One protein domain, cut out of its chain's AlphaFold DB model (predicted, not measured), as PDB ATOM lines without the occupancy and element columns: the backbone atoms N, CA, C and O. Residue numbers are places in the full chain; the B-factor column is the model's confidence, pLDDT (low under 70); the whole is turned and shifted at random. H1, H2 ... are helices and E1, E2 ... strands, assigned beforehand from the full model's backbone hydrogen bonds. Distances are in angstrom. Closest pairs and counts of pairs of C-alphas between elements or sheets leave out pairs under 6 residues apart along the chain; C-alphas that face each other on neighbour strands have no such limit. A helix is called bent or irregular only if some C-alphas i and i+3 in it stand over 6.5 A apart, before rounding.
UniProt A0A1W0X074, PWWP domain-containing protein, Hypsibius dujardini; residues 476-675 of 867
ATOM      1  N   LYS A 476     -19.661  -4.675 -26.799       54.97
ATOM      2  CA  LYS A 476     -18.752  -3.714 -27.448       54.97
ATOM      3  C   LYS A 476     -18.060  -2.807 -26.434       54.97
ATOM      4  O   LYS A 476     -16.840  -2.678 -26.503       54.97
ATOM      5  N   PHE A 477     -18.787  -2.248 -25.466       55.28
ATOM      6  CA  PHE A 477     -18.195  -1.421 -24.409       55.28
ATOM      7  C   PHE A 477     -17.200  -2.185 -23.536       55.28
ATOM      8  O   PHE A 477     -16.124  -1.665 -23.254       55.28
ATOM      9  N   LEU A 478     -17.517  -3.424 -23.158       57.97
ATOM     10  CA  LEU A 478     -16.606  -4.279 -22.401       57.97
ATOM     11  C   LEU A 478     -15.342  -4.606 -23.211       57.97
ATOM     12  O   LEU A 478     -14.248  -4.549 -22.657       57.97
ATOM     13  N   SER A 479     -15.465  -4.857 -24.521       66.69
ATOM     14  CA  SER A 479     -14.307  -5.092 -25.398       66.69
ATOM     15  C   SER A 479     -13.453  -3.841 -25.656       66.69
ATOM     16  O   SER A 479     -12.240  -3.953 -25.790       66.69
ATOM     17  N   ALA A 480     -14.060  -2.649 -25.678       60.66
ATOM     18  CA  ALA A 480     -13.370  -1.375 -25.888       60.66
ATOM     19  C   ALA A 480     -12.830  -0.742 -24.590       60.66
ATOM     20  O   ALA A 480     -12.178   0.299 -24.644       60.66
ATOM     21  N   ARG A 481     -13.105  -1.333 -23.418       68.19
ATOM     22  CA  ARG A 481     -12.852  -0.713 -22.108       68.19
ATOM     23  C   ARG A 481     -11.402  -0.270 -21.908       68.19
ATOM     24  O   ARG A 481     -11.179   0.857 -21.485       68.19
ATOM     25  N   GLU A 482     -10.432  -1.122 -22.230       71.69
ATOM     26  CA  GLU A 482      -9.008  -0.793 -22.056       71.69
ATOM     27  C   GLU A 482      -8.551   0.336 -22.998       71.69
ATOM     28  O   GLU A 482      -7.708   1.152 -22.624       71.69
ATOM     29  N   GLU A 483      -9.139   0.434 -24.197       73.38
ATOM     30  CA  GLU A 483      -8.898   1.559 -25.106       73.38
ATOM     31  C   GLU A 483      -9.500   2.853 -24.546       73.38
ATOM     32  O   GLU A 483      -8.828   3.882 -24.514       73.38
ATOM     33  N   VAL A 484     -10.741   2.785 -24.052       62.78
ATOM     34  CA  VAL A 484     -11.482   3.904 -23.455       62.78
ATOM     35  C   VAL A 484     -10.772   4.457 -22.221       62.78
ATOM     36  O   VAL A 484     -10.547   5.667 -22.146       62.78
ATOM     37  N   ASP A 485     -10.363   3.591 -21.290       65.62
ATOM     38  CA  ASP A 485      -9.605   3.979 -20.096       65.62
ATOM     39  C   ASP A 485      -8.268   4.640 -20.504       65.62
ATOM     40  O   ASP A 485      -7.884   5.670 -19.946       65.62
ATOM     41  N   ALA A 486      -7.600   4.142 -21.555       74.38
ATOM     42  CA  ALA A 486      -6.377   4.746 -22.084       74.38
ATOM     43  C   ALA A 486      -6.599   6.096 -22.804       74.38
ATOM     44  O   ALA A 486      -5.732   6.971 -22.714       74.38
ATOM     45  N   TRP A 487      -7.722   6.294 -23.509       78.31
ATOM     46  CA  TRP A 487      -8.074   7.587 -24.115       78.31
ATOM     47  C   TRP A 487      -8.423   8.627 -23.050       78.31
ATOM     48  O   TRP A 487      -8.064   9.794 -23.206       78.31
ATOM     49  N   LEU A 488      -9.092   8.221 -21.965       64.94
ATOM     50  CA  LEU A 488      -9.358   9.078 -20.807       64.94
ATOM     51  C   LEU A 488      -8.046   9.538 -20.162       64.94
ATOM     52  O   LEU A 488      -7.880  10.730 -19.917       64.94
ATOM     53  N   ASP A 489      -7.090   8.632 -19.962       69.81
ATOM     54  CA  ASP A 489      -5.772   8.941 -19.391       69.81
ATOM     55  C   ASP A 489      -4.994   9.966 -20.247       69.81
ATOM     56  O   ASP A 489      -4.469  10.960 -19.732       69.81
ATOM     57  N   ASP A 490      -4.976   9.790 -21.575       76.44
ATOM     58  CA  ASP A 490      -4.350  10.744 -22.501       76.44
ATOM     59  C   ASP A 490      -5.126  12.074 -22.594       76.44
ATOM     60  O   ASP A 490      -4.514  13.142 -22.674       76.44
ATOM     61  N   ALA A 491      -6.458  12.055 -22.482       67.62
ATOM     62  CA  ALA A 491      -7.276  13.264 -22.393       67.62
ATOM     63  C   ALA A 491      -7.039  14.039 -21.083       67.62
ATOM     64  O   ALA A 491      -6.933  15.266 -21.118       67.62
ATOM     65  N   PHE A 492      -6.878  13.362 -19.939       63.66
ATOM     66  CA  PHE A 492      -6.530  13.987 -18.655       63.66
ATOM     67  C   PHE A 492      -5.129  14.613 -18.662       63.66
ATOM     68  O   PHE A 492      -4.916  15.650 -18.023       63.66
ATOM     69  N   LEU A 493      -4.177  14.036 -19.404       66.38
ATOM     70  CA  LEU A 493      -2.899  14.693 -19.701       66.38
ATOM     71  C   LEU A 493      -3.119  15.925 -20.592       66.38
ATOM     72  O   LEU A 493      -2.627  17.006 -20.264       66.38
ATOM     73  N   GLY A 494      -3.930  15.800 -21.646       65.00
ATOM     74  CA  GLY A 494      -4.282  16.903 -22.541       65.00
ATOM     75  C   GLY A 494      -4.946  18.094 -21.839       65.00
ATOM     76  O   GLY A 494      -4.599  19.238 -22.125       65.00
ATOM     77  N   ILE A 495      -5.821  17.862 -20.851       62.44
ATOM     78  CA  ILE A 495      -6.433  18.919 -20.019       62.44
ATOM     79  C   ILE A 495      -5.361  19.814 -19.373       62.44
ATOM     80  O   ILE A 495      -5.522  21.031 -19.332       62.44
ATOM     81  N   ARG A 496      -4.240  19.240 -18.912       64.25
ATOM     82  CA  ARG A 496      -3.134  20.001 -18.296       64.25
ATOM     83  C   ARG A 496      -2.319  20.821 -19.300       64.25
ATOM     84  O   ARG A 496      -1.622  21.741 -18.885       64.25
ATOM     85  N   MET A 497      -2.395  20.486 -20.587       63.72
ATOM     86  CA  MET A 497      -1.648  21.131 -21.675       63.72
ATOM     87  C   MET A 497      -2.524  22.036 -22.560       63.72
ATOM     88  O   MET A 497      -2.022  22.652 -23.495       63.72
ATOM     89  N   GLY A 498      -3.832  22.121 -22.284       63.12
ATOM     90  CA  GLY A 498      -4.812  22.832 -23.117       63.12
ATOM     91  C   GLY A 498      -5.297  22.048 -24.348       63.12
ATOM     92  O   GLY A 498      -6.125  22.550 -25.105       63.12
ATOM     93  N   GLY A 499      -4.828  20.815 -24.544       75.75
ATOM     94  CA  GLY A 499      -5.180  19.938 -25.659       75.75
ATOM     95  C   GLY A 499      -4.336  18.661 -25.671       75.75
ATOM     96  O   GLY A 499      -3.263  18.607 -25.076       75.75
ATOM     97  N   VAL A 500      -4.831  17.630 -26.353       81.25
ATOM     98  CA  VAL A 500      -4.067  16.425 -26.696       81.25
ATOM     99  C   VAL A 500      -3.259  16.728 -27.957       81.25
ATOM    100  O   VAL A 500      -3.814  17.195 -28.953       81.25
ATOM    101  N   THR A 501      -1.955  16.470 -27.922       87.62
ATOM    102  CA  THR A 501      -1.054  16.713 -29.055       87.62
ATOM    103  C   THR A 501      -0.728  15.388 -29.742       87.62
ATOM    104  O   THR A 501      -0.200  14.473 -29.110       87.62
ATOM    105  N   ILE A 502      -1.059  15.289 -31.029       87.38
ATOM    106  CA  ILE A 502      -0.856  14.098 -31.861       87.38
ATOM    107  C   ILE A 502       0.139  14.445 -32.969       87.38
ATOM    108  O   ILE A 502      -0.169  15.276 -33.820       87.38
ATOM    109  N   ASP A 503       1.301  13.803 -32.981       89.00
ATOM    110  CA  ASP A 503       2.294  13.925 -34.047       89.00
ATOM    111  C   ASP A 503       2.168  12.719 -34.989       89.00
ATOM    112  O   ASP A 503       2.377  11.577 -34.576       89.00
ATOM    113  N   VAL A 504       1.824  12.956 -36.256       87.69
ATOM    114  CA  VAL A 504       1.759  11.915 -37.295       87.69
ATOM    115  C   VAL A 504       2.952  12.044 -38.231       87.69
ATOM    116  O   VAL A 504       3.144  13.092 -38.845       87.69
ATOM    117  N   VAL A 505       3.734  10.974 -38.361       89.62
ATOM    118  CA  VAL A 505       4.896  10.888 -39.252       89.62
ATOM    119  C   VAL A 505       4.487  10.189 -40.547       89.62
ATOM    120  O   VAL A 505       4.060   9.032 -40.528       89.62
ATOM    121  N   HIS A 506       4.639  10.883 -41.672       89.88
ATOM    122  CA  HIS A 506       4.378  10.381 -43.022       89.88
ATOM    123  C   HIS A 506       5.681  10.230 -43.810       89.88
ATOM    124  O   HIS A 506       6.451  11.186 -43.895       89.88
ATOM    125  N   THR A 507       5.888   9.080 -44.447       92.69
ATOM    126  CA  THR A 507       6.936   8.854 -45.460       92.69
ATOM    127  C   THR A 507       6.334   8.867 -46.866       92.69
ATOM    128  O   THR A 507       5.116   8.764 -47.015       92.69
ATOM    129  N   PHE A 508       7.146   9.032 -47.916       91.19
ATOM    130  CA  PHE A 508       6.629   9.265 -49.274       91.19
ATOM    131  C   PHE A 508       7.126   8.247 -50.301       91.19
ATOM    132  O   PHE A 508       8.318   8.142 -50.586       91.19
ATOM    133  N   SER A 509       6.181   7.547 -50.934       89.50
ATOM    134  CA  SER A 509       6.441   6.747 -52.131       89.50
ATOM    135  C   SER A 509       6.434   7.649 -53.374       89.50
ATOM    136  O   SER A 509       5.488   8.411 -53.588       89.50
ATOM    137  N   ILE A 510       7.480   7.585 -54.214       91.00
ATOM    138  CA  ILE A 510       7.500   8.306 -55.501       91.00
ATOM    139  C   ILE A 510       6.426   7.700 -56.408       91.00
ATOM    140  O   ILE A 510       6.465   6.509 -56.715       91.00
ATOM    141  N   ARG A 511       5.478   8.529 -56.853       87.31
ATOM    142  CA  ARG A 511       4.379   8.138 -57.755       87.31
ATOM    143  C   ARG A 511       4.450   8.833 -59.108       87.31
ATOM    144  O   ARG A 511       3.995   8.273 -60.099       87.31
ATOM    145  N   GLN A 512       5.029  10.029 -59.154       83.50
ATOM    146  CA  GLN A 512       5.172  10.824 -60.366       83.50
ATOM    147  C   GLN A 512       6.547  11.492 -60.393       83.50
ATOM    148  O   GLN A 512       6.995  12.051 -59.394       83.50
ATOM    149  N   GLN A 513       7.203  11.464 -61.550       87.31
ATOM    150  CA  GLN A 513       8.413  12.235 -61.820       87.31
ATOM    151  C   GLN A 513       8.149  13.057 -63.084       87.31
ATOM    152  O   GLN A 513       7.981  12.494 -64.163       87.31
ATOM    153  N   SER A 514       8.015  14.378 -62.943       79.38
ATOM    154  CA  SER A 514       7.650  15.276 -64.056       79.38
ATOM    155  C   SER A 514       8.863  15.912 -64.739       79.38
ATOM    156  O   SER A 514       8.773  16.369 -65.876       79.38
ATOM    157  N   SER A 515      10.016  15.904 -64.070       83.94
ATOM    158  CA  SER A 515      11.337  16.166 -64.641       83.94
ATOM    159  C   SER A 515      12.406  15.508 -63.763       83.94
ATOM    160  O   SER A 515      12.097  15.037 -62.668       83.94
ATOM    161  N   ASN A 516      13.670  15.515 -64.195       81.50
ATOM    162  CA  ASN A 516      14.783  14.899 -63.456       81.50
ATOM    163  C   ASN A 516      14.877  15.336 -61.979       81.50
ATOM    164  O   ASN A 516      15.369  14.563 -61.166       81.50
ATOM    165  N   ASN A 517      14.381  16.533 -61.635       89.69
ATOM    166  CA  ASN A 517      14.460  17.103 -60.287       89.69
ATOM    167  C   ASN A 517      13.084  17.363 -59.638       89.69
ATOM    168  O   ASN A 517      13.035  18.002 -58.587       89.69
ATOM    169  N   LYS A 518      11.974  16.935 -60.261       93.50
ATOM    170  CA  LYS A 518      10.608  17.126 -59.739       93.50
ATOM    171  C   LYS A 518       9.940  15.791 -59.440       93.50
ATOM    172  O   LYS A 518       9.626  15.031 -60.360       93.50
ATOM    173  N   PHE A 519       9.679  15.559 -58.158       94.88
ATOM    174  CA  PHE A 519       9.119  14.322 -57.623       94.88
ATOM    175  C   PHE A 519       7.791  14.607 -56.925       94.88
ATOM    176  O   PHE A 519       7.687  15.560 -56.158       94.88
ATOM    177  N   GLY A 520       6.785  13.780 -57.196       94.56
ATOM    178  CA  GLY A 520       5.485  13.787 -56.537       94.56
ATOM    179  C   GLY A 520       5.222  12.436 -55.875       94.56
ATOM    180  O   GLY A 520       5.382  11.384 -56.505       94.56
ATOM    181  N   GLY A 521       4.811  12.457 -54.610       93.44
ATOM    182  CA  GLY A 521       4.488  11.264 -53.831       93.44
ATOM    183  C   GLY A 521       3.251  11.449 -52.958       93.44
ATOM    184  O   GLY A 521       2.884  12.574 -52.617       93.44
ATOM    185  N   ARG A 522       2.608  10.339 -52.579       92.81
ATOM    186  CA  ARG A 522       1.567  10.340 -51.536       92.81
ATOM    187  C   ARG A 522       2.219   9.986 -50.202       92.81
ATOM    188  O   ARG A 522       3.082   9.111 -50.168       92.81
ATOM    189  N   GLY A 523       1.802  10.660 -49.140       89.50
ATOM    190  CA  GLY A 523       2.220  10.366 -47.780       89.50
ATOM    191  C   GLY A 523       1.571   9.077 -47.292       89.50
ATOM    192  O   GLY A 523       0.349   8.946 -47.287       89.50
ATOM    193  N   GLU A 524       2.392   8.135 -46.861       90.69
ATOM    194  CA  GLU A 524       1.999   6.891 -46.214       90.69
ATOM    195  C   GLU A 524       2.362   7.018 -44.727       90.69
ATOM    196  O   GLU A 524       3.446   7.482 -44.377       90.69
ATOM    197  N   VAL A 525       1.420   6.708 -43.831       89.31
ATOM    198  CA  VAL A 525       1.624   6.892 -42.384       89.31
ATOM    199  C   VAL A 525       2.623   5.855 -41.882       89.31
ATOM    200  O   VAL A 525       2.352   4.655 -41.928       89.31
ATOM    201  N   GLN A 526       3.750   6.325 -41.354       91.56
ATOM    202  CA  GLN A 526       4.752   5.496 -40.697       91.56
ATOM    203  C   GLN A 526       4.432   5.348 -39.203       91.56
ATOM    204  O   GLN A 526       4.419   4.235 -38.672       91.56
ATOM    205  N   GLU A 527       4.177   6.466 -38.514       91.62
ATOM    206  CA  GLU A 527       4.002   6.507 -37.057       91.62
ATOM    207  C   GLU A 527       2.928   7.512 -36.622       91.62
ATOM    208  O   GLU A 527       2.738   8.548 -37.252       91.62
ATOM    209  N   VAL A 528       2.268   7.224 -35.497       89.12
ATOM    210  CA  VAL A 528       1.411   8.171 -34.772       89.12
ATOM    211  C   VAL A 528       1.871   8.191 -33.320       89.12
ATOM    212  O   VAL A 528       1.932   7.143 -32.672       89.12
ATOM    213  N   LEU A 529       2.219   9.372 -32.816       90.81
ATOM    214  CA  LEU A 529       2.759   9.592 -31.480       90.81
ATOM    215  C   LEU A 529       1.836  10.542 -30.706       90.81
ATOM    216  O   LEU A 529       1.542  11.641 -31.166       90.81
ATOM    217  N   LEU A 530       1.407  10.144 -29.510       88.50
ATOM    218  CA  LEU A 530       0.802  11.055 -28.540       88.50
ATOM    219  C   LEU A 530       1.901  11.673 -27.683       88.50
ATOM    220  O   LEU A 530       2.587  10.960 -26.943       88.50
ATOM    221  N   ASP A 531       2.052  12.993 -27.755       85.88
ATOM    222  CA  ASP A 531       2.868  13.732 -26.797       85.88
ATOM    223  C   ASP A 531       2.158  13.748 -25.432       85.88
ATOM    224  O   ASP A 531       0.960  14.011 -25.312       85.88
ATOM    225  N   ARG A 532       2.924  13.411 -24.392       77.81
ATOM    226  CA  ARG A 532       2.470  13.253 -23.005       77.81
ATOM    227  C   ARG A 532       3.020  14.340 -22.076       77.81
ATOM    228  O   ARG A 532       2.850  14.238 -20.858       77.81
ATOM    229  N   GLY A 533       3.634  15.375 -22.648       73.94
ATOM    230  CA  GLY A 533       4.111  16.561 -21.957       73.94
ATOM    231  C   GLY A 533       5.491  16.412 -21.322       73.94
ATOM    232  O   GLY A 533       6.128  15.357 -21.342       73.94
ATOM    233  N   VAL A 534       5.954  17.518 -20.734       70.81
ATOM    234  CA  VAL A 534       7.307  17.663 -20.176       70.81
ATOM    235  C   VAL A 534       7.644  16.520 -19.211       70.81
ATOM    236  O   VAL A 534       6.960  16.306 -18.210       70.81
ATOM    237  N   GLY A 535       8.728  15.798 -19.506       71.62
ATOM    238  CA  GLY A 535       9.223  14.688 -18.685       71.62
ATOM    239  C   GLY A 535       8.613  13.315 -18.992       71.62
ATOM    240  O   GLY A 535       8.950  12.350 -18.308       71.62
ATOM    241  N   ARG A 536       7.753  13.184 -20.012       76.94
ATOM    242  CA  ARG A 536       7.270  11.889 -20.522       76.94
ATOM    243  C   ARG A 536       7.688  11.698 -21.978       76.94
ATOM    244  O   ARG A 536       7.653  12.633 -22.766       76.94
ATOM    245  N   LEU A 537       8.080  10.474 -22.336       82.81
ATOM    246  CA  LEU A 537       8.323  10.119 -23.736       82.81
ATOM    247  C   LEU A 537       6.985  10.063 -24.501       82.81
ATOM    248  O   LEU A 537       5.997   9.585 -23.926       82.81
ATOM    249  N   PRO A 538       6.939  10.494 -25.777       86.94
ATOM    250  CA  PRO A 538       5.767  10.305 -26.624       86.94
ATOM    251  C   PRO A 538       5.383   8.825 -26.727       86.94
ATOM    252  O   PRO A 538       6.238   7.950 -26.885       86.94
ATOM    253  N   ARG A 539       4.085   8.532 -26.642       88.94
ATOM    254  CA  ARG A 539       3.538   7.174 -26.759       88.94
ATOM    255  C   ARG A 539       3.170   6.908 -28.213       88.94
ATOM    256  O   ARG A 539       2.271   7.561 -28.735       88.94
ATOM    257  N   LYS A 540       3.784   5.901 -28.838       89.75
ATOM    258  CA  LYS A 540       3.299   5.379 -30.123       89.75
ATOM    259  C   LYS A 540       1.912   4.758 -29.943       89.75
ATOM    260  O   LYS A 540       1.695   3.988 -29.005       89.75
ATOM    261  N   VAL A 541       0.981   5.104 -30.823       86.88
ATOM    262  CA  VAL A 541      -0.396   4.592 -30.841       86.88
ATOM    263  C   VAL A 541      -0.772   4.083 -32.228       86.88
ATOM    264  O   VAL A 541      -0.130   4.404 -33.227       86.88
ATOM    265  N   GLN A 542      -1.828   3.275 -32.287       86.94
ATOM    266  CA  GLN A 542      -2.481   2.931 -33.544       86.94
ATOM    267  C   GLN A 542      -3.156   4.175 -34.135       86.94
ATOM    268  O   GLN A 542      -3.693   5.000 -33.395       86.94
ATOM    269  N   MET A 543      -3.137   4.305 -35.465       83.50
ATOM    270  CA  MET A 543      -3.823   5.394 -36.163       83.50
ATOM    271  C   MET A 543      -5.330   5.355 -35.854       83.50
ATOM    272  O   MET A 543      -5.965   4.337 -36.151       83.50
ATOM    273  N   PRO A 544      -5.925   6.417 -35.273       78.44
ATOM    274  CA  PRO A 544      -7.359   6.450 -35.017       78.44
ATOM    275  C   PRO A 544      -8.154   6.396 -36.323       78.44
ATOM    276  O   PRO A 544      -7.836   7.105 -37.275       78.44
ATOM    277  N   SER A 545      -9.237   5.620 -36.370       78.25
ATOM    278  CA  SER A 545     -10.059   5.470 -37.584       78.25
ATOM    279  C   SER A 545     -10.818   6.742 -37.995       78.25
ATOM    280  O   SER A 545     -11.330   6.812 -39.109       78.25
ATOM    281  N   TRP A 546     -10.857   7.769 -37.137       76.31
ATOM    282  CA  TRP A 546     -11.321   9.118 -37.480       76.31
ATOM    283  C   TRP A 546     -10.241  10.014 -38.112       76.31
ATOM    284  O   TRP A 546     -10.582  11.036 -38.705       76.31
ATOM    285  N   LEU A 547      -8.954   9.679 -37.994       76.69
ATOM    286  CA  LEU A 547      -7.841  10.519 -38.443       76.69
ATOM    287  C   LEU A 547      -7.448  10.162 -39.887       76.69
ATOM    288  O   LEU A 547      -6.376   9.625 -40.161       76.69
ATOM    289  N   VAL A 548      -8.359  10.436 -40.826       71.62
ATOM    290  CA  VAL A 548      -8.145  10.183 -42.259       71.62
ATOM    291  C   VAL A 548      -7.281  11.297 -42.847       71.62
ATOM    292  O   VAL A 548      -7.748  12.399 -43.118       71.62
ATOM    293  N   LEU A 549      -6.000  11.000 -43.044       75.88
ATOM    294  CA  LEU A 549      -5.024  11.948 -43.574       75.88
ATOM    295  C   LEU A 549      -4.646  11.577 -45.004       75.88
ATOM    296  O   LEU A 549      -3.826  10.685 -45.224       75.88
ATOM    297  N   ASP A 550      -5.241  12.277 -45.971       82.44
ATOM    298  CA  ASP A 550      -4.721  12.286 -47.336       82.44
ATOM    299  C   ASP A 550      -3.670  13.388 -47.463       82.44
ATOM    300  O   ASP A 550      -3.897  14.539 -47.085       82.44
ATOM    301  N   LEU A 551      -2.496  13.013 -47.957       88.25
ATOM    302  CA  LEU A 551      -1.323  13.867 -48.000       88.25
ATOM    303  C   LEU A 551      -0.585  13.609 -49.306       88.25
ATOM    304  O   LEU A 551      -0.276  12.459 -49.622       88.25
ATOM    305  N   SER A 552      -0.232  14.657 -50.038       91.81
ATOM    306  CA  SER A 552       0.757  14.552 -51.111       91.81
ATOM    307  C   SER A 552       1.840  15.612 -50.973       91.81
ATOM    308  O   SER A 552       1.630  16.696 -50.430       91.81
ATOM    309  N   LEU A 553       3.033  15.249 -51.429       93.25
ATOM    310  CA  LEU A 553       4.224  16.082 -51.415       93.25
ATOM    311  C   LEU A 553       4.755  16.148 -52.842       93.25
ATOM    312  O   LEU A 553       5.154  15.128 -53.407       93.25
ATOM    313  N   GLU A 554       4.766  17.348 -53.407       94.69
ATOM    314  CA  GLU A 554       5.562  17.669 -54.585       94.69
ATOM    315  C   GLU A 554       6.857  18.343 -54.128       94.69
ATOM    316  O   GLU A 554       6.812  19.264 -53.315       94.69
ATOM    317  N   THR A 555       8.009  17.933 -54.657       93.69
ATOM    318  CA  THR A 555       9.305  18.565 -54.374       93.69
ATOM    319  C   THR A 555      10.085  18.809 -55.660       93.69
ATOM    320  O   THR A 555      10.338  17.895 -56.442       93.69
ATOM    321  N   GLU A 556      10.506  20.059 -55.845       94.88
ATOM    322  CA  GLU A 556      11.485  20.505 -56.830       94.88
ATOM    323  C   GLU A 556      12.844  20.706 -56.152       94.88
ATOM    324  O   GLU A 556      13.024  21.616 -55.338       94.88
ATOM    325  N   PHE A 557      13.818  19.878 -56.515       91.00
ATOM    326  CA  PHE A 557      15.220  20.078 -56.159       91.00
ATOM    327  C   PHE A 557      15.879  21.046 -57.150       91.00
ATOM    328  O   PHE A 557      15.591  21.029 -58.350       91.00
ATOM    329  N   LEU A 558      16.783  21.902 -56.668       89.94
ATOM    330  CA  LEU A 558      17.594  22.738 -57.555       89.94
ATOM    331  C   LEU A 558      18.588  21.857 -58.337       89.94
ATOM    332  O   LEU A 558      19.132  20.905 -57.780       89.94
ATOM    333  N   PRO A 559      18.843  22.149 -59.626       78.00
ATOM    334  CA  PRO A 559      19.314  21.148 -60.590       78.00
ATOM    335  C   PRO A 559      20.740  20.620 -60.391       78.00
ATOM    336  O   PRO A 559      21.137  19.693 -61.096       78.00
ATOM    337  N   HIS A 560      21.523  21.207 -59.485       76.12
ATOM    338  CA  HIS A 560      22.888  20.788 -59.175       76.12
ATOM    339  C   HIS A 560      23.048  20.715 -57.647       76.12
ATOM    340  O   HIS A 560      23.050  21.771 -57.005       76.12
ATOM    341  N   PRO A 561      23.190  19.519 -57.041       73.69
ATOM    342  CA  PRO A 561      23.504  19.416 -55.623       73.69
ATOM    343  C   PRO A 561      24.897  19.996 -55.375       73.69
ATOM    344  O   PRO A 561      25.874  19.626 -56.034       73.69
ATOM    345  N   ILE A 562      25.004  20.916 -54.419       78.75
ATOM    346  CA  ILE A 562      26.283  21.536 -54.077       78.75
ATOM    347  C   ILE A 562      27.061  20.509 -53.259       78.75
ATOM    348  O   ILE A 562      26.756  20.281 -52.090       78.75
ATOM    349  N   ARG A 563      28.050  19.855 -53.877       72.94
ATOM    350  CA  ARG A 563      28.963  18.947 -53.168       72.94
ATOM    351  C   ARG A 563      29.667  19.752 -52.075       72.94
ATOM    352  O   ARG A 563      30.359  20.723 -52.376       72.94
ATOM    353  N   SER A 564      29.418  19.398 -50.820       66.94
ATOM    354  CA  SER A 564      29.855  20.198 -49.683       66.94
ATOM    355  C   SER A 564      31.372  20.118 -49.556       66.94
ATOM    356  O   SER A 564      31.938  19.028 -49.489       66.94
ATOM    357  N   ALA A 565      32.038  21.272 -49.513       55.09
ATOM    358  CA  ALA A 565      33.481  21.370 -49.305       55.09
ATOM    359  C   ALA A 565      33.836  21.167 -47.817       55.09
ATOM    360  O   ALA A 565      34.482  22.007 -47.197       55.09
ATOM    361  N   SER A 566      33.356  20.074 -47.218       52.50
ATOM    362  CA  SER A 566      33.611  19.754 -45.816       52.50
ATOM    363  C   SER A 566      34.984  19.110 -45.645       52.50
ATOM    364  O   SER A 566      35.241  18.037 -46.188       52.50
ATOM    365  N   GLU A 567      35.812  19.700 -44.789       55.47
ATOM    366  CA  GLU A 567      37.126  19.171 -44.385       55.47
ATOM    367  C   GLU A 567      37.031  17.800 -43.676       55.47
ATOM    368  O   GLU A 567      38.023  17.091 -43.544       55.47
ATOM    369  N   MET A 568      35.823  17.379 -43.274       57.12
ATOM    370  CA  MET A 568      35.537  16.123 -42.564       57.12
ATOM    371  C   MET A 568      35.482  14.857 -43.452       57.12
ATOM    372  O   MET A 568      34.920  13.844 -43.045       57.12
ATOM    373  N   GLY A 569      36.037  14.889 -44.669       65.50
ATOM    374  CA  GLY A 569      36.344  13.688 -45.471       65.50
ATOM    375  C   GLY A 569      35.167  12.877 -46.046       65.50
ATOM    376  O   GLY A 569      35.401  11.857 -46.690       65.50
ATOM    377  N   GLY A 570      33.916  13.300 -45.845       73.62
ATOM    378  CA  GLY A 570      32.723  12.619 -46.365       73.62
ATOM    379  C   GLY A 570      32.294  13.086 -47.762       73.62
ATOM    380  O   GLY A 570      32.390  14.267 -48.093       73.62
ATOM    381  N   ASN A 571      31.735  12.179 -48.571       82.88
ATOM    382  CA  ASN A 571      31.051  12.519 -49.829       82.88
ATOM    383  C   ASN A 571      29.650  13.096 -49.552       82.88
ATOM    384  O   ASN A 571      28.644  12.453 -49.832       82.88
ATOM    385  N   LEU A 572      29.587  14.294 -48.968       85.50
ATOM    386  CA  LEU A 572      28.325  14.941 -48.613       85.50
ATOM    387  C   LEU A 572      27.852  15.915 -49.703       85.50
ATOM    388  O   LEU A 572      28.612  16.734 -50.223       85.50
ATOM    389  N   PHE A 573      26.564  15.841 -50.018       84.88
ATOM    390  CA  PHE A 573      25.868  16.640 -51.018       84.88
ATOM    391  C   PHE A 573      24.806  17.506 -50.340       84.88
ATOM    392  O   PHE A 573      23.979  17.008 -49.575       84.88
ATOM    393  N   THR A 574      24.816  18.804 -50.635       87.31
ATOM    394  CA  THR A 574      23.792  19.753 -50.189       87.31
ATOM    395  C   THR A 574      22.729  19.887 -51.273       87.31
ATOM    396  O   THR A 574      22.950  20.509 -52.316       87.31
ATOM    397  N   HIS A 575      21.558  19.312 -51.016       87.31
ATOM    398  CA  HIS A 575      20.384  19.383 -51.881       87.31
ATOM    399  C   HIS A 575      19.477  20.523 -51.429       87.31
ATOM    400  O   HIS A 575      18.853  20.433 -50.374       87.31
ATOM    401  N   VAL A 576      19.398  21.596 -52.218       88.69
ATOM    402  CA  VAL A 576      18.452  22.703 -51.990       88.69
ATOM    403  C   VAL A 576      17.125  22.362 -52.662       88.69
ATOM    404  O   VAL A 576      17.116  21.972 -53.830       88.69
ATOM    405  N   TRP A 577      16.011  22.525 -51.951       92.31
ATOM    406  CA  TRP A 577      14.696  22.074 -52.399       92.31
ATOM    407  C   TRP A 577      13.573  23.073 -52.104       92.31
ATOM    408  O   TRP A 577      13.650  23.923 -51.210       92.31
ATOM    409  N   ARG A 578      12.498  22.945 -52.882       91.88
ATOM    410  CA  ARG A 578      11.210  23.615 -52.702       91.88
ATOM    411  C   ARG A 578      10.119  22.561 -52.749       91.88
ATOM    412  O   ARG A 578      10.040  21.820 -53.723       91.88
ATOM    413  N   SER A 579       9.282  22.516 -51.728       90.31
ATOM    414  CA  SER A 579       8.228  21.522 -51.586       90.31
ATOM    415  C   SER A 579       6.865  22.186 -51.467       90.31
ATOM    416  O   SER A 579       6.717  23.183 -50.763       90.31
ATOM    417  N   THR A 580       5.865  21.597 -52.109       90.06
ATOM    418  CA  THR A 580       4.455  21.909 -51.902       90.06
ATOM    419  C   THR A 580       3.799  20.690 -51.270       90.06
ATOM    420  O   THR A 580       3.744  19.616 -51.865       90.06
ATOM    421  N   LEU A 581       3.332  20.858 -50.038       87.81
ATOM    422  CA  LEU A 581       2.557  19.865 -49.315       87.81
ATOM    423  C   LEU A 581       1.072  20.165 -49.529       87.81
ATOM    424  O   LEU A 581       0.621  21.273 -49.229       87.81
ATOM    425  N   HIS A 582       0.318  19.189 -50.017       88.25
ATOM    426  CA  HIS A 582      -1.133  19.266 -50.146       88.25
ATOM    427  C   HIS A 582      -1.761  18.414 -49.042       88.25
ATOM    428  O   HIS A 582      -1.623  17.189 -49.033       88.25
ATOM    429  N   LEU A 583      -2.424  19.079 -48.100       81.94
ATOM    430  CA  LEU A 583      -3.212  18.464 -47.037       81.94
ATOM    431  C   LEU A 583      -4.648  18.318 -47.542       81.94
ATOM    432  O   LEU A 583      -5.357  19.318 -47.686       81.94
ATOM    433  N   GLY A 584      -5.063  17.082 -47.813       75.88
ATOM    434  CA  GLY A 584      -6.444  16.773 -48.159       75.88
ATOM    435  C   GLY A 584      -7.371  16.974 -46.960       75.88
ATOM    436  O   GLY A 584      -7.014  16.693 -45.815       75.88
ATOM    437  N   SER A 585      -8.586  17.430 -47.234       60.81
ATOM    438  CA  SER A 585      -9.618  17.840 -46.268       60.81
ATOM    439  C   SER A 585     -10.256  16.733 -45.398       60.81
ATOM    440  O   SER A 585     -11.380  16.882 -44.922       60.81
ATOM    441  N   GLY A 586      -9.549  15.629 -45.143       61.53
ATOM    442  CA  GLY A 586     -10.060  14.365 -44.584       61.53
ATOM    443  C   GLY A 586     -10.542  14.348 -43.122       61.53
ATOM    444  O   GLY A 586     -10.626  13.276 -42.526       61.53
ATOM    445  N   LEU A 587     -10.899  15.485 -42.513       62.50
ATOM    446  CA  LEU A 587     -11.566  15.459 -41.206       62.50
ATOM    447  C   LEU A 587     -12.964  14.809 -41.314       62.50
ATOM    448  O   LEU A 587     -13.670  15.034 -42.300       62.50
ATOM    449  N   PRO A 588     -13.417  14.034 -40.306       57.50
ATOM    450  CA  PRO A 588     -14.679  13.304 -40.384       57.50
ATOM    451  C   PRO A 588     -15.895  14.164 -40.740       57.50
ATOM    452  O   PRO A 588     -16.133  15.215 -40.141       57.50
ATOM    453  N   ILE A 589     -16.729  13.639 -41.642       53.97
ATOM    454  CA  ILE A 589     -17.971  14.268 -42.136       53.97
ATOM    455  C   ILE A 589     -18.981  14.539 -40.997       53.97
ATOM    456  O   ILE A 589     -19.839  15.408 -41.116       53.97
ATOM    457  N   PHE A 590     -18.880  13.827 -39.864       53.91
ATOM    458  CA  PHE A 590     -19.747  14.041 -38.696       53.91
ATOM    459  C   PHE A 590     -19.386  15.273 -37.846       53.91
ATOM    460  O   PHE A 590     -20.150  15.630 -36.943       53.91
ATOM    461  N   LEU A 591     -18.218  15.886 -38.063       53.66
ATOM    462  CA  LEU A 591     -17.833  17.147 -37.427       53.66
ATOM    463  C   LEU A 591     -18.482  18.303 -38.191       53.66
ATOM    464  O   LEU A 591     -18.502  18.301 -39.420       53.66
ATOM    465  N   ARG A 592     -18.993  19.325 -37.494       57.72
ATOM    466  CA  ARG A 592     -19.519  20.511 -38.189       57.72
ATOM    467  C   ARG A 592     -18.343  21.257 -38.835       57.72
ATOM    468  O   ARG A 592     -17.267  21.276 -38.233       57.72
ATOM    469  N   PRO A 593     -18.529  21.979 -39.955       60.34
ATOM    470  CA  PRO A 593     -17.462  22.787 -40.551       60.34
ATOM    471  C   PRO A 593     -16.810  23.776 -39.570       60.34
ATOM    472  O   PRO A 593     -15.617  24.033 -39.659       60.34
ATOM    473  N   ALA A 594     -17.554  24.279 -38.577       59.44
ATOM    474  CA  ALA A 594     -17.002  25.103 -37.500       59.44
ATOM    475  C   ALA A 594     -16.051  24.335 -36.555       59.44
ATOM    476  O   ALA A 594     -15.046  24.897 -36.126       59.44
ATOM    477  N   ASP A 595     -16.332  23.059 -36.261       59.47
ATOM    478  CA  ASP A 595     -15.489  22.202 -35.413       59.47
ATOM    479  C   ASP A 595     -14.251  21.721 -36.189       59.47
ATOM    480  O   ASP A 595     -13.139  21.745 -35.667       59.47
ATOM    481  N   GLN A 596     -14.428  21.369 -37.470       64.56
ATOM    482  CA  GLN A 596     -13.333  21.081 -38.401       64.56
ATOM    483  C   GLN A 596     -12.393  22.290 -38.520       64.56
ATOM    484  O   GLN A 596     -11.189  22.170 -38.306       64.56
ATOM    485  N   MET A 597     -12.947  23.485 -38.758       60.44
ATOM    486  CA  MET A 597     -12.180  24.732 -38.791       60.44
ATOM    487  C   MET A 597     -11.563  25.089 -37.437       60.44
ATOM    488  O   MET A 597     -10.521  25.738 -37.428       60.44
ATOM    489  N   ALA A 598     -12.144  24.686 -36.303       58.69
ATOM    490  CA  ALA A 598     -11.496  24.841 -35.004       58.69
ATOM    491  C   ALA A 598     -10.242  23.958 -34.923       58.69
ATOM    492  O   ALA A 598      -9.163  24.484 -34.659       58.69
ATOM    493  N   ILE A 599     -10.349  22.663 -35.235       60.22
ATOM    494  CA  ILE A 599      -9.213  21.722 -35.250       60.22
ATOM    495  C   ILE A 599      -8.114  22.205 -36.217       60.22
ATOM    496  O   ILE A 599      -6.951  22.269 -35.832       60.22
ATOM    497  N   CYS A 600      -8.470  22.653 -37.426       57.72
ATOM    498  CA  CYS A 600      -7.510  23.208 -38.389       57.72
ATOM    499  C   CYS A 600      -6.905  24.563 -37.966       57.72
ATOM    500  O   CYS A 600      -5.778  24.872 -38.344       57.72
ATOM    501  N   ARG A 601      -7.619  25.389 -37.182       49.19
ATOM    502  CA  ARG A 601      -7.103  26.671 -36.657       49.19
ATOM    503  C   ARG A 601      -6.275  26.517 -35.382       49.19
ATOM    504  O   ARG A 601      -5.460  27.398 -35.099       49.19
ATOM    505  N   TYR A 602      -6.439  25.435 -34.619       48.78
ATOM    506  CA  TYR A 602      -5.668  25.165 -33.401       48.78
ATOM    507  C   TYR A 602      -4.245  24.665 -33.711       48.78
ATOM    508  O   TYR A 602      -3.841  23.556 -33.380       48.78
ATOM    509  N   ARG A 603      -3.448  25.572 -34.295       51.75
ATOM    510  CA  ARG A 603      -1.978  25.533 -34.371       51.75
ATOM    511  C   ARG A 603      -1.379  24.212 -34.880       51.75
ATOM    512  O   ARG A 603      -0.358  23.790 -34.340       51.75
ATOM    513  N   SER A 604      -1.939  23.575 -35.906       52.47
ATOM    514  CA  SER A 604      -1.233  22.447 -36.522       52.47
ATOM    515  C   SER A 604       0.162  22.885 -37.000       52.47
ATOM    516  O   SER A 604       0.328  23.967 -37.569       52.47
ATOM    517  N   GLN A 605       1.194  22.091 -36.699       62.44
ATOM    518  CA  GLN A 605       2.579  22.384 -37.086       62.44
ATOM    519  C   GLN A 605       3.049  21.308 -38.059       62.44
ATOM    520  O   GLN A 605       3.183  20.146 -37.686       62.44
ATOM    521  N   ALA A 606       3.301  21.700 -39.306       55.94
ATOM    522  CA  ALA A 606       3.959  20.842 -40.280       55.94
ATOM    523  C   ALA A 606       5.476  21.036 -40.191       55.94
ATOM    524  O   ALA A 606       5.968  22.166 -40.185       55.94
ATOM    525  N   SER A 607       6.217  19.935 -40.155       65.88
ATOM    526  CA  SER A 607       7.677  19.911 -40.273       65.88
ATOM    527  C   SER A 607       8.080  18.858 -41.301       65.88
ATOM    528  O   SER A 607       7.426  17.825 -41.409       65.88
ATOM    529  N   LEU A 608       9.121  19.138 -42.086       68.56
ATOM    530  CA  LEU A 608       9.589  18.285 -43.181       68.56
ATOM    531  C   LEU A 608      11.096  18.065 -43.036       68.56
ATOM    532  O   LEU A 608      11.863  19.027 -42.960       68.56
ATOM    533  N   SER A 609      11.505  16.801 -43.022       70.56
ATOM    534  CA  SER A 609      12.893  16.349 -43.064       70.56
ATOM    535  C   SER A 609      13.117  15.427 -44.268       70.56
ATOM    536  O   SER A 609      12.181  14.873 -44.838       70.56
ATOM    537  N   PHE A 610      14.380  15.276 -44.668       63.75
ATOM    538  CA  PHE A 610      14.818  14.373 -45.747       63.75
ATOM    539  C   PHE A 610      16.002  13.495 -45.279       63.75
ATOM    540  O   PHE A 610      16.888  13.129 -46.053       63.75
ATOM    541  N   SER A 611      16.072  13.235 -43.970       61.06
ATOM    542  CA  SER A 611      17.145  12.493 -43.306       61.06
ATOM    543  C   SER A 611      16.622  11.797 -42.051       61.06
ATOM    544  O   SER A 611      15.903  12.404 -41.261       61.06
ATOM    545  N   GLU A 612      17.035  10.544 -41.838       51.16
ATOM    546  CA  GLU A 612      16.723   9.762 -40.627       51.16
ATOM    547  C   GLU A 612      17.304  10.415 -39.357       51.16
ATOM    548  O   GLU A 612      16.751  10.302 -38.264       51.16
ATOM    549  N   SER A 613      18.407  11.156 -39.502       44.75
ATOM    550  CA  SER A 613      18.953  12.027 -38.467       44.75
ATOM    551  C   SER A 613      18.160  13.338 -38.365       44.75
ATOM    552  O   SER A 613      18.116  14.150 -39.293       44.75
ATOM    553  N   ALA A 614      17.583  13.584 -37.187       43.12
ATOM    554  CA  ALA A 614      16.732  14.742 -36.885       43.12
ATOM    555  C   ALA A 614      17.473  16.101 -36.770       43.12
ATOM    556  O   ALA A 614      16.921  17.066 -36.247       43.12
ATOM    557  N   SER A 615      18.729  16.198 -37.219       37.75
ATOM    558  CA  SER A 615      19.598  17.366 -37.001       37.75
ATOM    559  C   SER A 615      19.382  18.526 -37.982       37.75
ATOM    560  O   SER A 615      19.820  19.639 -37.707       37.75
ATOM    561  N   ASN A 616      18.711  18.291 -39.113       41.44
ATOM    562  CA  ASN A 616      18.506  19.283 -40.175       41.44
ATOM    563  C   ASN A 616      17.097  19.903 -40.095       41.44
ATOM    564  O   ASN A 616      16.280  19.735 -41.000       41.44
ATOM    565  N   ILE A 617      16.792  20.584 -38.985       43.38
ATOM    566  CA  ILE A 617      15.479  21.207 -38.750       43.38
ATOM    567  C   ILE A 617      15.305  22.426 -39.664       43.38
ATOM    568  O   ILE A 617      16.025  23.416 -39.539       43.38
ATOM    569  N   ILE A 618      14.304  22.375 -40.544       46.38
ATOM    570  CA  ILE A 618      13.935  23.475 -41.440       46.38
ATOM    571  C   ILE A 618      12.601  24.061 -40.976       46.38
ATOM    572  O   ILE A 618      11.551  23.423 -41.058       46.38
ATOM    573  N   THR A 619      12.647  25.291 -40.468       43.25
ATOM    574  CA  THR A 619      11.460  26.052 -40.069       43.25
ATOM    575  C   THR A 619      10.757  26.606 -41.303       43.25
ATOM    576  O   THR A 619      11.144  27.650 -41.828       43.25
ATOM    577  N   GLY A 620       9.719  25.908 -41.763       40.78
ATOM    578  CA  GLY A 620       8.775  26.453 -42.736       40.78
ATOM    579  C   GLY A 620       7.995  27.629 -42.151       40.78
ATOM    580  O   GLY A 620       7.624  27.616 -40.975       40.78
ATOM    581  N   ASP A 621       7.744  28.645 -42.975       41.59
ATOM    582  CA  ASP A 621       6.922  29.784 -42.573       41.59
ATOM    583  C   ASP A 621       5.439  29.392 -42.429       41.59
ATOM    584  O   ASP A 621       4.993  28.353 -42.919       41.59
ATOM    585  N   ARG A 622       4.673  30.219 -41.705       44.16
ATOM    586  CA  ARG A 622       3.308  29.909 -41.218       44.16
ATOM    587  C   ARG A 622       2.391  29.298 -42.290       44.16
ATOM    588  O   ARG A 622       2.250  29.865 -43.371       44.16
ATOM    589  N   LEU A 623       1.641  28.254 -41.905       48.06
ATOM    590  CA  LEU A 623       0.475  27.756 -42.648       48.06
ATOM    591  C   LEU A 623      -0.424  28.927 -43.082       48.06
ATOM    592  O   LEU A 623      -1.063  29.570 -42.245       48.06
ATOM    593  N   GLN A 624      -0.505  29.185 -44.388       44.44
ATOM    594  CA  GLN A 624      -1.529  30.061 -44.943       44.44
ATOM    595  C   GLN A 624      -2.797  29.235 -45.151       44.44
ATOM    596  O   GLN A 624      -3.001  28.636 -46.203       44.44
ATOM    597  N   THR A 625      -3.649  29.185 -44.127       44.47
ATOM    598  CA  THR A 625      -4.982  28.582 -44.244       44.47
ATOM    599  C   THR A 625      -5.827  29.416 -45.206       44.47
ATOM    600  O   THR A 625      -6.414  30.432 -44.818       44.47
ATOM    601  N   THR A 626      -5.870  29.000 -46.468       45.16
ATOM    602  CA  THR A 626      -6.859  29.456 -47.445       45.16
ATOM    603  C   THR A 626      -8.270  29.076 -46.972       45.16
ATOM    604  O   THR A 626      -8.444  28.269 -46.061       45.16
ATOM    605  N   GLN A 627      -9.307  29.662 -47.577       49.12
ATOM    606  CA  GLN A 627     -10.702  29.258 -47.312       49.12
ATOM    607  C   GLN A 627     -11.098  27.961 -48.049       49.12
ATOM    608  O   GLN A 627     -12.243  27.526 -47.961       49.12
ATOM    609  N   SER A 628     -10.156  27.361 -48.784       56.72
ATOM    610  CA  SER A 628     -10.294  26.038 -49.389       56.72
ATOM    611  C   SER A 628     -10.316  24.966 -48.292       56.72
ATOM    612  O   SER A 628      -9.590  25.113 -47.307       56.72
ATOM    613  N   PRO A 629     -11.093  23.880 -48.449       58.56
ATOM    614  CA  PRO A 629     -10.993  22.733 -47.553       58.56
ATOM    615  C   PRO A 629      -9.600  22.077 -47.643       58.56
ATOM    616  O   PRO A 629      -9.069  21.640 -46.623       58.56
ATOM    617  N   ASP A 630      -8.983  22.065 -48.829       68.06
ATOM    618  CA  ASP A 630      -7.625  21.549 -49.028       68.06
ATOM    619  C   ASP A 630      -6.584  22.641 -48.742       68.06
ATOM    620  O   ASP A 630      -6.627  23.728 -49.336       68.06
ATOM    621  N   VAL A 631      -5.641  22.348 -47.841       74.19
ATOM    622  CA  VAL A 631      -4.626  23.302 -47.365       74.19
ATOM    623  C   VAL A 631      -3.296  23.038 -48.067       74.19
ATOM    624  O   VAL A 631      -2.738  21.945 -47.994       74.19
ATOM    625  N   ILE A 632      -2.766  24.066 -48.729       81.00
ATOM    626  CA  ILE A 632      -1.500  24.003 -49.465       81.00
ATOM    627  C   ILE A 632      -0.411  24.696 -48.641       81.00
ATOM    628  O   ILE A 632      -0.582  25.838 -48.211       81.00
ATOM    629  N   VAL A 633       0.717  24.016 -48.423       81.88
ATOM    630  CA  VAL A 633       1.855  24.528 -47.648       81.88
ATOM    631  C   VAL A 633       3.107  24.531 -48.512       81.88
ATOM    632  O   VAL A 633       3.572  23.478 -48.942       81.88
ATOM    633  N   HIS A 634       3.683  25.709 -48.738       84.00
ATOM    634  CA  HIS A 634       4.960  25.835 -49.432       84.00
ATOM    635  C   HIS A 634       6.108  25.868 -48.418       84.00
ATOM    636  O   HIS A 634       6.153  26.721 -47.535       84.00
ATOM    637  N   LEU A 635       7.043  24.935 -48.562       84.44
ATOM    638  CA  LEU A 635       8.211  24.751 -47.708       84.44
ATOM    639  C   LEU A 635       9.469  24.881 -48.572       84.44
ATOM    640  O   LEU A 635       9.494  24.409 -49.707       84.44
ATOM    641  N   THR A 636      10.533  25.501 -48.068       84.75
ATOM    642  CA  THR A 636      11.818  25.571 -48.784       84.75
ATOM    643  C   THR A 636      12.973  25.381 -47.810       84.75
ATOM    644  O   THR A 636      12.856  25.743 -46.641       84.75
ATOM    645  N   GLY A 637      14.077  24.797 -48.272       86.62
ATOM    646  CA  GLY A 637      15.226  24.521 -47.414       86.62
ATOM    647  C   GLY A 637      16.360  23.797 -48.131       86.62
ATOM    648  O   GLY A 637      16.408  23.755 -49.361       86.62
ATOM    649  N   ALA A 638      17.293  23.250 -47.353       85.19
ATOM    650  CA  ALA A 638      18.428  22.499 -47.871       85.19
ATOM    651  C   ALA A 638      18.803  21.337 -46.944       85.19
ATOM    652  O   ALA A 638      18.911  21.516 -45.733       85.19
ATOM    653  N   THR A 639      19.040  20.160 -47.516       85.50
ATOM    654  CA  THR A 639      19.408  18.945 -46.778       85.50
ATOM    655  C   THR A 639      20.820  18.511 -47.150       85.50
ATOM    656  O   THR A 639      21.145  18.387 -48.330       85.50
ATOM    657  N   LEU A 640      21.652  18.259 -46.136       84.75
ATOM    658  CA  LEU A 640      22.969  17.642 -46.287       84.75
ATOM    659  C   LEU A 640      22.833  16.119 -46.144       84.75
ATOM    660  O   LEU A 640      22.243  15.647 -45.173       84.75
ATOM    661  N   THR A 641      23.348  15.360 -47.110       87.88
ATOM    662  CA  THR A 641      23.139  13.905 -47.228       87.88
ATOM    663  C   THR A 641      24.285  13.238 -47.999       87.88
ATOM    664  O   THR A 641      25.034  13.912 -48.704       87.88
ATOM    665  N   ASP A 642      24.450  11.925 -47.860       88.00
ATOM    666  CA  ASP A 642      25.407  11.098 -48.615       88.00
ATOM    667  C   ASP A 642      24.928  10.782 -50.045       88.00
ATOM    668  O   ASP A 642      25.733  10.518 -50.941       88.00
ATOM    669  N   ALA A 643      23.615  10.833 -50.281       88.81
ATOM    670  CA  ALA A 643      23.014  10.537 -51.573       88.81
ATOM    671  C   ALA A 643      23.253  11.666 -52.595       88.81
ATOM    672  O   ALA A 643      22.846  12.810 -52.393       88.81
ATOM    673  N   ALA A 644      23.859  11.334 -53.737       88.19
ATOM    674  CA  ALA A 644      24.011  12.262 -54.862       88.19
ATOM    675  C   ALA A 644      22.711  12.445 -55.673       88.19
ATOM    676  O   ALA A 644      22.508  13.498 -56.274       88.19
ATOM    677  N   ASP A 645      21.840  11.431 -55.691       90.81
ATOM    678  CA  ASP A 645      20.577  11.423 -56.436       90.81
ATOM    679  C   ASP A 645      19.425  12.006 -55.603       90.81
ATOM    680  O   ASP A 645      19.116  11.517 -54.515       90.81
ATOM    681  N   ALA A 646      18.756  13.024 -56.147       90.81
ATOM    682  CA  ALA A 646      17.587  13.657 -55.545       90.81
ATOM    683  C   ALA A 646      16.397  12.690 -55.363       90.81
ATOM    684  O   ALA A 646      15.598  12.883 -54.447       90.81
ATOM    685  N   ALA A 647      16.290  11.624 -56.168       92.12
ATOM    686  CA  ALA A 647      15.254  10.606 -55.991       92.12
ATOM    687  C   ALA A 647      15.456   9.795 -54.697       92.12
ATOM    688  O   ALA A 647      14.490   9.520 -53.988       92.12
ATOM    689  N   GLU A 648      16.700   9.451 -54.346       90.50
ATOM    690  CA  GLU A 648      17.021   8.807 -53.061       90.50
ATOM    691  C   GLU A 648      16.812   9.759 -51.878       90.50
ATOM    692  O   GLU A 648      16.318   9.340 -50.831       90.50
ATOM    693  N   VAL A 649      17.098  11.056 -52.048       89.75
ATOM    694  CA  VAL A 649      16.769  12.069 -51.031       89.75
ATOM    695  C   VAL A 649      15.257  12.144 -50.811       89.75
ATOM    696  O   VAL A 649      14.814  12.101 -49.667       89.75
ATOM    697  N   PHE A 650      14.450  12.173 -51.876       92.06
ATOM    698  CA  PHE A 650      12.987  12.202 -51.765       92.06
ATOM    699  C   PHE A 650      12.403  10.935 -51.116       92.06
ATOM    700  O   PHE A 650      11.469  11.039 -50.331       92.06
ATOM    701  N   LYS A 651      12.962   9.742 -51.367       91.06
ATOM    702  CA  LYS A 651      12.537   8.505 -50.669       91.06
ATOM    703  C   LYS A 651      12.758   8.565 -49.153       91.06
ATOM    704  O   LYS A 651      12.043   7.899 -48.412       91.06
ATOM    705  N   ARG A 652      13.726   9.368 -48.695       91.06
ATOM    706  CA  ARG A 652      13.998   9.650 -47.275       91.06
ATOM    707  C   ARG A 652      13.197  10.846 -46.733       91.06
ATOM    708  O   ARG A 652      13.476  11.301 -45.625       91.06
ATOM    709  N   ALA A 653      12.226  11.374 -47.487       89.12
ATOM    710  CA  ALA A 653      11.329  12.423 -47.013       89.12
ATOM    711  C   ALA A 653      10.423  11.900 -45.890       89.12
ATOM    712  O   ALA A 653       9.697  10.918 -46.075       89.12
ATOM    713  N   ALA A 654      10.423  12.601 -44.759       88.75
ATOM    714  CA  ALA A 654       9.503  12.389 -43.654       88.75
ATOM    715  C   ALA A 654       8.851  13.723 -43.261       88.75
ATOM    716  O   ALA A 654       9.530  14.706 -42.959       88.75
ATOM    717  N   VAL A 655       7.519  13.772 -43.277       86.44
ATOM    718  CA  VAL A 655       6.730  14.925 -42.823       86.44
ATOM    719  C   VAL A 655       6.073  14.567 -41.501       86.44
ATOM    720  O   VAL A 655       5.268  13.638 -41.450       86.44
ATOM    721  N   THR A 656       6.363  15.334 -40.453       85.38
ATOM    722  CA  THR A 656       5.667  15.221 -39.169       85.38
ATOM    723  C   THR A 656       4.623  16.325 -39.065       85.38
ATOM    724  O   THR A 656       4.958  17.514 -39.053       85.38
ATOM    725  N   LEU A 657       3.356  15.917 -38.994       83.62
ATOM    726  CA  LEU A 657       2.189  16.771 -38.804       83.62
ATOM    727  C   LEU A 657       1.734  16.697 -37.347       83.62
ATOM    728  O   LEU A 657       1.206  15.680 -36.901       83.62
ATOM    729  N   ARG A 658       1.929  17.790 -36.615       83.44
ATOM    730  CA  ARG A 658       1.435  17.971 -35.249       83.44
ATOM    731  C   ARG A 658       0.018  18.526 -35.268       83.44
ATOM    732  O   ARG A 658      -0.208  19.593 -35.835       83.44
ATOM    733  N   TYR A 659      -0.901  17.860 -34.584       80.81
ATOM    734  CA  TYR A 659      -2.285  18.277 -34.365       80.81
ATOM    735  C   TYR A 659      -2.504  18.565 -32.878       80.81
ATOM    736  O   TYR A 659      -2.307  17.676 -32.051       80.81
ATOM    737  N   HIS A 660      -2.960  19.769 -32.524       80.44
ATOM    738  CA  HIS A 660      -3.436  20.053 -31.167       80.44
ATOM    739  C   HIS A 660      -4.961  19.921 -31.131       80.44
ATOM    740  O   HIS A 660      -5.699  20.822 -31.529       80.44
ATOM    741  N   VAL A 661      -5.438  18.768 -30.667       77.81
ATOM    742  CA  VAL A 661      -6.862  18.438 -30.581       77.81
ATOM    743  C   VAL A 661      -7.358  18.773 -29.170       77.81
ATOM    744  O   VAL A 661      -6.858  18.194 -28.203       77.81
ATOM    745  N   PRO A 662      -8.349  19.666 -28.987       74.94
ATOM    746  CA  PRO A 662      -8.953  19.874 -27.673       74.94
ATOM    747  C   PRO A 662      -9.477  18.545 -27.110       74.94
ATOM    748  O   PRO A 662     -10.174  17.807 -27.805       74.94
ATOM    749  N   TRP A 663      -9.129  18.232 -25.859       70.19
ATOM    750  CA  TRP A 663      -9.298  16.900 -25.249       70.19
ATOM    751  C   TRP A 663     -10.726  16.329 -25.365       70.19
ATOM    752  O   TRP A 663     -10.904  15.128 -25.556       70.19
ATOM    753  N   ILE A 664     -11.743  17.194 -25.324       61.91
ATOM    754  CA  ILE A 664     -13.154  16.819 -25.465       61.91
ATOM    755  C   ILE A 664     -13.491  16.323 -26.882       61.91
ATOM    756  O   ILE A 664     -14.236  15.357 -27.036       61.91
ATOM    757  N   PHE A 665     -12.893  16.916 -27.923       68.50
ATOM    758  CA  PHE A 665     -13.021  16.425 -29.296       68.50
ATOM    759  C   PHE A 665     -12.221  15.140 -29.505       68.50
ATOM    760  O   PHE A 665     -12.701  14.256 -30.203       68.50
ATOM    761  N   TYR A 666     -11.047  15.001 -28.877       77.44
ATOM    762  CA  TYR A 666     -10.259  13.765 -28.926       77.44
ATOM    763  C   TYR A 666     -11.083  12.560 -28.433       77.44
ATOM    764  O   TYR A 666     -11.274  11.603 -29.187       77.44
ATOM    765  N   LEU A 667     -11.676  12.654 -27.236       67.31
ATOM    766  CA  LEU A 667     -12.571  11.619 -26.699       67.31
ATOM    767  C   LEU A 667     -13.797  11.389 -27.594       67.31
ATOM    768  O   LEU A 667     -14.099  10.250 -27.953       67.31
ATOM    769  N   ALA A 668     -14.490  12.460 -27.996       64.06
ATOM    770  CA  ALA A 668     -15.705  12.351 -28.801       64.06
ATOM    771  C   ALA A 668     -15.458  11.720 -30.183       64.06
ATOM    772  O   ALA A 668     -16.311  10.982 -30.673       64.06
ATOM    773  N   MET A 669     -14.309  11.983 -30.816       72.69
ATOM    774  CA  MET A 669     -13.945  11.380 -32.099       72.69
ATOM    775  C   MET A 669     -13.581   9.900 -31.954       72.69
ATOM    776  O   MET A 669     -14.072   9.099 -32.744       72.69
ATOM    777  N   HIS A 670     -12.805   9.523 -30.930       73.19
ATOM    778  CA  HIS A 670     -12.480   8.120 -30.643       73.19
ATOM    779  C   HIS A 670     -13.730   7.277 -30.351       73.19
ATOM    780  O   HIS A 670     -13.958   6.250 -30.989       73.19
ATOM    781  N   LEU A 671     -14.601   7.746 -29.453       64.62
ATOM    782  CA  LEU A 671     -15.841   7.042 -29.117       64.62
ATOM    783  C   LEU A 671     -16.757   6.893 -30.345       64.62
ATOM    784  O   LEU A 671     -17.299   5.814 -30.579       64.62
ATOM    785  N   ARG A 672     -16.883   7.937 -31.178       66.25
ATOM    786  CA  ARG A 672     -17.660   7.883 -32.431       66.25
ATOM    787  C   ARG A 672     -17.054   6.962 -33.486       66.25
ATOM    788  O   ARG A 672     -17.810   6.363 -34.242       66.25
ATOM    789  N   SER A 673     -15.729   6.846 -33.563       69.38
ATOM    790  CA  SER A 673     -15.069   6.014 -34.574       69.38
ATOM    791  C   SER A 673     -15.088   4.528 -34.229       69.38
ATOM    792  O   SER A 673     -15.225   3.700 -35.125       69.38
ATOM    793  N   THR A 674     -14.984   4.188 -32.942       64.69
ATOM    794  CA  THR A 674     -15.086   2.801 -32.461       64.69
ATOM    795  C   THR A 674     -16.548   2.349 -32.360       64.69
ATOM    796  O   THR A 674     -16.845   1.169 -32.537       64.69
ATOM    797  N   MET A 675     -17.495   3.276 -32.147       64.19
ATOM    798  CA  MET A 675     -18.927   2.972 -32.009       64.19
ATOM    799  C   MET A 675     -19.820   3.838 -32.926       64.19
ATOM    800  O   MET A 675     -20.668   4.597 -32.444       64.19
TER     801      MET A 675
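This is residues 476 to 675 of the 867 residues of the protein "PWWP domain-containing protein" of Hypsibius dujardini (UniProt A0A1W0X074). One long, twisted sheet of seven strands is folded back on itself, with E5 and E7 facing E2, E3, E4 and E6 and E1 as the hinge, and it curls round the short helix H3 near one end. At the other end of the long axis H1 and H4 lie side by side, running opposite ways, and the small helix H2 meets the sheet at E7. The 200 printed residues hold four named helices and seven named strands, in the order H1 E1 E2 E3 E4 H2 E5 E6 H3 E7 H4. The sheet, E5 E7 E1 E2 E3 E4 E6, is antiparallel throughout; the class is mixed, helices and strands. The whole is compact, with a radius of gyration of the C-alphas of 18.9 A, yet elongated, spanning 59 by 38 by 29 A.

H1, residues 476 to 497, begins at C-alpha (-18.752, -3.714, -27.448) and spans 30.7 A; it is irregular, with C-alphas 479 and 482 7.6 A apart. E1, residues 500 to 515, spans 41.0 A and bends by 62 degrees at residue 512. E2, residues 518 to 531, spans 34.0 A. E3 is residues 551 to 557; E4, residues 573 to 583, spans 29.4 A. H2 is residues 593 to 601 and E5 residues 605 to 609. E6, residues 631 to 641, spans 29.3 A. H3 is residues 646 to 651 and E7 residues 654 to 661. H4, residues 663 to 674, ends at C-alpha (-15.086, 2.801, -32.461).

E1 to E4 form a meander, each strand the antiparallel neighbour of the one before. Within hydrogen-bond range are N 503 and O 529, 2.8 A, across the hairpin E1 and E2, N 521 and O 553, 2.9 A, across the hairpin E2 and E3, and N 554 and O 580, 2.9 A, across the hairpin E3 and E4. Edge strand E6 pairs with E4 through N 579 and O 635, 2.8 A. E7 pairs with E1 through N 502 and O 659, 2.9 A, and with edge strand E5 through N 656 and O 607, 2.9 A. The C-alphas of H3 and E1 come closest at Lys 651 and Phe 508, 6.1 A. H1 and H4 touch, closest at the C-alphas of Ala 491 and Trp 663, 5.0 A, at a shallow tilt of 19 degrees, opposite ways. H1, H2 and H4 only graze the sheet. Every O i to N i+4 pair is within hydrogen-bond range in H2, H3 and H4; in H1, 14 of 18 are.

The C-alphas of Lys 476 and Glu 567, the two farthest apart, are 62.7 A apart. The printed part has no cut. The links E2 to E3, E3 to E4 and E5 to E6 are long. Mean pLDDT of the printed part is 74.1; 78 residues are under 70, among them 585 to 608 and 610 to 630.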